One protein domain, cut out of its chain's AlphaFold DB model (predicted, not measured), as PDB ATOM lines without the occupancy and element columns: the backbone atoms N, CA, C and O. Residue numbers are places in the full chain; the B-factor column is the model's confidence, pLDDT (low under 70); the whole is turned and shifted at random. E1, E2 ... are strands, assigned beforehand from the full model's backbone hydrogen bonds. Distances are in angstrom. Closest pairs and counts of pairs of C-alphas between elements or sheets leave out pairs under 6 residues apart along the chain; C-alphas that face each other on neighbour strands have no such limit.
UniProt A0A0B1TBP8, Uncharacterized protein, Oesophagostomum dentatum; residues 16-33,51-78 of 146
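Overview. This is residues 16 to 33 and 51 to 78 of the 146 residues of an uncharacterized protein of Oesophagostomum dentatum (UniProt A0A0B1TBP8). There is little regular structure: two small parallel strand pairs, E1 with E3 and E2 with E4, follow end to end, E1 running on into E2, and residues 73 to 78 stick out. The printed part has 46 residues, 15 of them in four named strands, E1 to E4 in order, with no named helix: all strand. It is elongated, 40 by 24 by 16 A, and only just extended, close to loose, with a radius of gyration of the C-alphas of 14.2 A.

Arrangement. Start at E1, residues 19 to 23, parallel to E3, residues 57 to 60, at 23 degrees; N 58 and O 19 are within hydrogen-bond range, 2.8 A. E1 runs on into E2, residues 25 to 27, at 58 degrees. E2 is parallel to E4, residues 67 to 69, at 31 degrees, with N 26 and O 67 within range, 3.0 A. E3 and E4 are apart.

Along the chain. Find C-alpha 19 at (170.629, 201.722, 159.631); E1 runs 12.4 A from there. E2 spans 6.5 A, E3 10.2 A, and E4 5.9 A to C-alpha 69 at (149.339, 206.827, 156.975).

Size, cuts and confidence. The farthest C-alphas, Phe 51 and Val 77, are 43.0 A apart. Residues 34 to 50 are not printed; C-alphas 33 and 51 are 31.5 A apart. Of the links printed whole, E1 to E2 is tight and E3 to E4 short. Look for pLDDT under 70 at residues 28 to 30 and 62 to 78 of this model.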
ATOM      1  N   LYS A  16     177.738 204.455 162.461       86.00
ATOM      2  CA  LYS A  16     178.031 203.573 161.315       86.00
ATOM      3  C   LYS A  16     177.472 202.156 161.467       86.00
ATOM      4  O   LYS A  16     177.386 201.436 160.480       86.00
ATOM      5  N   GLU A  17     177.152 201.741 162.690       85.12
ATOM      6  CA  GLU A  17     176.661 200.392 163.006       85.12
ATOM      7  C   GLU A  17     175.133 200.282 162.944       85.12
ATOM      8  O   GLU A  17     174.588 199.202 163.179       85.12
ATOM      9  N   PHE A  18     174.446 201.388 162.644       86.56
ATOM     10  CA  PHE A  18     172.993 201.466 162.608       86.56
ATOM     11  C   PHE A  18     172.503 201.888 161.229       86.56
ATOM     12  O   PHE A  18     173.091 202.745 160.572       86.56
ATOM     13  N   LYS A  19     171.387 201.299 160.809       89.06
ATOM     14  CA  LYS A  19     170.629 201.722 159.631       89.06
ATOM     15  C   LYS A  19     169.648 202.818 160.025       89.06
ATOM     16  O   LYS A  19     169.025 202.729 161.078       89.06
ATOM     17  N   GLU A  20     169.487 203.842 159.199       87.00
ATOM     18  CA  GLU A  20     168.459 204.862 159.414       87.00
ATOM     19  C   GLU A  20     167.191 204.484 158.646       87.00
ATOM     20  O   GLU A  20     167.200 204.421 157.420       87.00
ATOM     21  N   GLU A  21     166.100 204.246 159.373       82.88
ATOM     22  CA  GLU A  21     164.794 203.858 158.805       82.88
ATOM     23  C   GLU A  21     163.851 205.072 158.647       82.88
ATOM     24  O   GLU A  21     162.706 204.950 158.220       82.88
ATOM     25  N   GLY A  22     164.338 206.278 158.967       81.12
ATOM     26  CA  GLY A  22     163.588 207.529 158.848       81.12
ATOM     27  C   GLY A  22     162.601 207.784 160.001       81.12
ATOM     28  O   GLY A  22     162.787 207.276 161.111       81.12
ATOM     29  N   PRO A  23     161.584 208.644 159.790       79.75
ATOM     30  CA  PRO A  23     160.577 208.958 160.804       79.75
ATOM     31  C   PRO A  23     159.680 207.766 161.132       79.75
ATOM     32  O   PRO A  23     159.269 207.031 160.237       79.75
ATOM     33  N   LEU A  24     159.295 207.636 162.403       77.62
ATOM     34  CA  LEU A  24     158.292 206.655 162.812       77.62
ATOM     35  C   LEU A  24     156.926 206.998 162.190       77.62
ATOM     36  O   LEU A  24     156.385 208.086 162.401       77.62
ATOM     37  N   VAL A  25     156.367 206.060 161.424       72.00
ATOM     38  CA  VAL A  25     155.057 206.190 160.772       72.00
ATOM     39  C   VAL A  25     154.029 205.384 161.557       72.00
ATOM     40  O   VAL A  25     154.191 204.180 161.746       72.00
ATOM     41  N   MET A  26     152.952 206.035 161.998       70.12
ATOM     42  CA  MET A  26     151.834 205.360 162.659       70.12
ATOM     43  C   MET A  26     150.709 205.140 161.645       70.12
ATOM     44  O   MET A  26     150.304 206.059 160.942       70.12
ATOM     45  N   GLN A  27     150.160 203.937 161.548       73.31
ATOM     46  CA  GLN A  27     149.046 203.689 160.630       73.31
ATOM     47  C   GLN A  27     147.722 204.157 161.253       73.31
ATOM     48  O   GLN A  27     147.319 203.661 162.302       73.31
ATOM     49  N   ALA A  28     146.996 205.067 160.588       66.50
ATOM     50  CA  ALA A  28     145.699 205.586 161.058       66.50
ATOM     51  C   ALA A  28     144.621 204.506 161.200       66.50
ATOM     52  O   ALA A  28     143.616 204.699 161.890       66.50
ATOM     53  N   ALA A  29     144.776 203.418 160.446       69.19
ATOM     54  CA  ALA A  29     143.813 202.333 160.379       69.19
ATOM     55  C   ALA A  29     143.799 201.482 161.658       69.19
ATOM     56  O   ALA A  29     142.809 200.793 161.906       69.19
ATOM     57  N   PHE A  30     144.848 201.553 162.487       66.94
ATOM     58  CA  PHE A  30     144.870 200.867 163.773       66.94
ATOM     59  C   PHE A  30     143.920 201.561 164.751       66.94
ATOM     60  O   PHE A  30     144.178 202.654 165.253       66.94
ATOM     61  N   ARG A  31     142.781 200.912 165.003       74.00
ATOM     62  CA  ARG A  31     141.799 201.294 166.019       74.00
ATOM     63  C   ARG A  31     141.690 200.181 167.055       74.00
ATOM     64  O   ARG A  31     141.754 199.009 166.698       74.00
ATOM     65  N   GLY A  32     141.439 200.561 168.302       77.62
ATOM     66  CA  GLY A  32     141.256 199.634 169.420       77.62
ATOM     67  C   GLY A  32     142.448 199.604 170.369       77.62
ATOM     68  O   GLY A  32     143.401 200.370 170.214       77.62
ATOM     69  N   ASP A  33     142.357 198.736 171.372       78.75
ATOM     70  CA  ASP A  33     143.391 198.594 172.390       78.75
ATOM     71  C   ASP A  33     144.677 198.041 171.774       78.75
ATOM     72  O   ASP A  33     144.657 197.078 171.001       78.75
ATOM     73  N   PHE A  51     173.340 187.976 168.381       85.31
ATOM     74  CA  PHE A  51     173.169 189.325 167.889       85.31
ATOM     75  C   PHE A  51     172.983 189.292 166.370       85.31
ATOM     76  O   PHE A  51     173.790 188.671 165.676       85.31
ATOM     77  N   ASP A  52     171.931 189.945 165.877       87.38
ATOM     78  CA  ASP A  52     171.689 190.146 164.449       87.38
ATOM     79  C   ASP A  52     171.960 191.617 164.086       87.38
ATOM     80  O   ASP A  52     171.108 192.476 164.336       87.38
ATOM     81  N   PRO A  53     173.120 191.928 163.474       84.19
ATOM     82  CA  PRO A  53     173.433 193.280 163.023       84.19
ATOM     83  C   PRO A  53     172.434 193.819 161.993       84.19
ATOM     84  O   PRO A  53     172.352 195.030 161.797       84.19
ATOM     85  N   ALA A  54     171.670 192.956 161.311       84.88
ATOM     86  CA  ALA A  54     170.695 193.402 160.327       84.88
ATOM     87  C   ALA A  54     169.526 194.169 160.959       84.88
ATOM     88  O   ALA A  54     168.946 195.004 160.262       84.88
ATOM     89  N   GLN A  55     169.235 193.920 162.242       84.50
ATOM     90  CA  GLN A  55     168.162 194.554 163.018       84.50
ATOM     91  C   GLN A  55     168.613 195.824 163.758       84.50
ATOM     92  O   GLN A  55     167.822 196.440 164.469       84.50
ATOM     93  N   ASN A  56     169.877 196.239 163.616       86.12
ATOM     94  CA  ASN A  56     170.345 197.502 164.178       86.12
ATOM     95  C   ASN A  56     169.816 198.682 163.358       86.12
ATOM     96  O   ASN A  56     170.415 199.070 162.352       86.12
ATOM     97  N   SER A  57     168.725 199.286 163.814       85.50
ATOM     98  CA  SER A  57     168.136 200.466 163.181       85.50
ATOM     99  C   SER A  57     167.917 201.618 164.156       85.50
ATOM    100  O   SER A  57     167.628 201.412 165.334       85.50
ATOM    101  N   LEU A  58     167.998 202.840 163.637       84.69
ATOM    102  CA  LEU A  58     167.606 204.080 164.293       84.69
ATOM    103  C   LEU A  58     166.377 204.651 163.587       84.69
ATOM    104  O   LEU A  58     166.336 204.758 162.360       84.69
ATOM    105  N   VAL A  59     165.393 205.046 164.389       81.81
ATOM    106  CA  VAL A  59     164.141 205.657 163.935       81.81
ATOM    107  C   VAL A  59     164.009 207.018 164.605       81.81
ATOM    108  O   VAL A  59     164.334 207.173 165.786       81.81
ATOM    109  N   TRP A  60     163.550 208.021 163.863       78.81
ATOM    110  CA  TRP A  60     163.376 209.370 164.398       78.81
ATOM    111  C   TRP A  60     162.005 209.517 165.064       78.81
ATOM    112  O   TRP A  60     160.971 209.308 164.429       78.81
ATOM    113  N   ILE A  61     162.005 209.918 166.340       76.69
ATOM    114  CA  ILE A  61     160.808 210.167 167.158       76.69
ATOM    115  C   ILE A  61     160.760 211.660 167.504       76.69
ATOM    116  O   ILE A  61     161.784 212.243 167.861       76.69
ATOM    117  N   GLY A  62     159.586 212.289 167.400       61.34
ATOM    118  CA  GLY A  62     159.400 213.697 167.775       61.34
ATOM    119  C   GLY A  62     159.930 214.728 166.767       61.34
ATOM    120  O   GLY A  62     160.091 215.893 167.122       61.34
ATOM    121  N   THR A  63     160.191 214.329 165.517       56.66
ATOM    122  CA  THR A  63     160.341 215.287 164.404       56.66
ATOM    123  C   THR A  63     158.950 215.692 163.894       56.66
ATOM    124  O   THR A  63     157.999 214.936 164.067       56.66
ATOM    125  N   GLU A  64     158.804 216.886 163.304       55.25
ATOM    126  CA  GLU A  64     157.533 217.581 162.973       55.25
ATOM    127  C   GLU A  64     156.486 216.808 162.139       55.25
ATOM    128  O   GLU A  64     155.424 217.350 161.835       55.25
ATOM    129  N   ILE A  65     156.737 215.555 161.756       54.44
ATOM    130  CA  ILE A  65     155.809 214.749 160.970       54.44
ATOM    131  C   ILE A  65     155.888 213.283 161.418       54.44
ATOM    132  O   ILE A  65     156.446 212.438 160.719       54.44
ATOM    133  N   GLU A  66     155.285 212.952 162.561       56.78
ATOM    134  CA  GLU A  66     154.727 211.605 162.725       56.78
ATOM    135  C   GLU A  66     153.687 211.440 161.614       56.78
ATOM    136  O   GLU A  66     152.600 212.027 161.639       56.78
ATOM    137  N   LYS A  67     154.075 210.748 160.542       56.81
ATOM    138  CA  LYS A  67     153.188 210.539 159.404       56.81
ATOM    139  C   LYS A  67     152.142 209.540 159.854       56.81
ATOM    140  O   LYS A  67     152.467 208.399 160.170       56.81
ATOM    141  N   VAL A  68     150.892 209.983 159.880       63.34
ATOM    142  CA  VAL A  68     149.775 209.070 160.044       63.34
ATOM    143  C   VAL A  68     149.342 208.602 158.656       63.34
ATOM    144  O   VAL A  68     148.688 209.340 157.918       63.34
ATOM    145  N   GLU A  69     149.743 207.396 158.264       60.44
ATOM    146  CA  GLU A  69     149.339 206.827 156.975       60.44
ATOM    147  C   GLU A  69     147.838 206.514 156.974       60.44
ATOM    148  O   GLU A  69     147.323 205.882 157.895       60.44
ATOM    149  N   GLY A  70     147.116 206.964 155.942       59.28
ATOM    150  CA  GLY A  70     145.675 206.718 155.789       59.28
ATOM    151  C   GLY A  70     144.749 207.796 156.369       59.28
ATOM    152  O   GLY A  70     143.532 207.672 156.248       59.28
ATOM    153  N   GLN A  71     145.283 208.882 156.940       55.72
ATOM    154  CA  GLN A  71     144.508 210.087 157.252       55.72
ATOM    155  C   GLN A  71     144.866 211.217 156.282       55.72
ATOM    156  O   GLN A  71     146.002 211.680 156.227       55.72
ATOM    157  N   SER A  72     143.872 211.698 155.525       56.91
ATOM    158  CA  SER A  72     143.946 213.010 154.869       56.91
ATOM    159  C   SER A  72     144.334 214.031 155.935       56.91
ATOM    160  O   SER A  72     143.616 214.127 156.929       56.91
ATOM    161  N   GLN A  73     145.428 214.770 155.727       57.03
ATOM    162  CA  GLN A  73     145.966 215.788 156.634       57.03
ATOM    163  C   GLN A  73     144.878 216.770 157.101       57.03
ATOM    164  O   GLN A  73     144.659 217.830 156.520       57.03
ATOM    165  N   ARG A  74     144.172 216.418 158.171       51.81
ATOM    166  CA  ARG A  74     143.412 217.344 158.992       51.81
ATOM    167  C   ARG A  74     144.239 217.504 160.244       51.81
ATOM    168  O   ARG A  74     144.278 216.618 161.088       51.81
ATOM    169  N   THR A  75     144.948 218.622 160.300       47.22
ATOM    170  CA  THR A  75     145.620 219.142 161.483       47.22
ATOM    171  C   THR A  75     144.688 218.983 162.682       47.22
ATOM    172  O   THR A  75     143.684 219.688 162.792       47.22
ATOM    173  N   ILE A  76     144.984 218.032 163.571       48.88
ATOM    174  CA  ILE A  76     144.280 217.911 164.846       48.88
ATOM    175  C   ILE A  76     144.840 219.015 165.740       48.88
ATOM    176  O   ILE A  76     145.751 218.805 166.537       48.88
ATOM    177  N   VAL A  77     144.307 220.226 165.588       46.41
ATOM    178  CA  VAL A  77     144.437 221.258 166.614       46.41
ATOM    179  C   VAL A  77     143.530 220.815 167.760       46.41
ATOM    180  O   VAL A  77     142.323 221.031 167.732       46.41
ATOM    181  N   LYS A  78     144.095 220.124 168.754       42.44
ATOM    182  CA  LYS A  78     143.426 219.910 170.042       42.44
ATOM    183  C   LYS A  78     143.409 221.243 170.793       42.44
ATOM    184  O   LYS A  78     144.260 221.493 171.639       42.44
TER     185      LYS A  78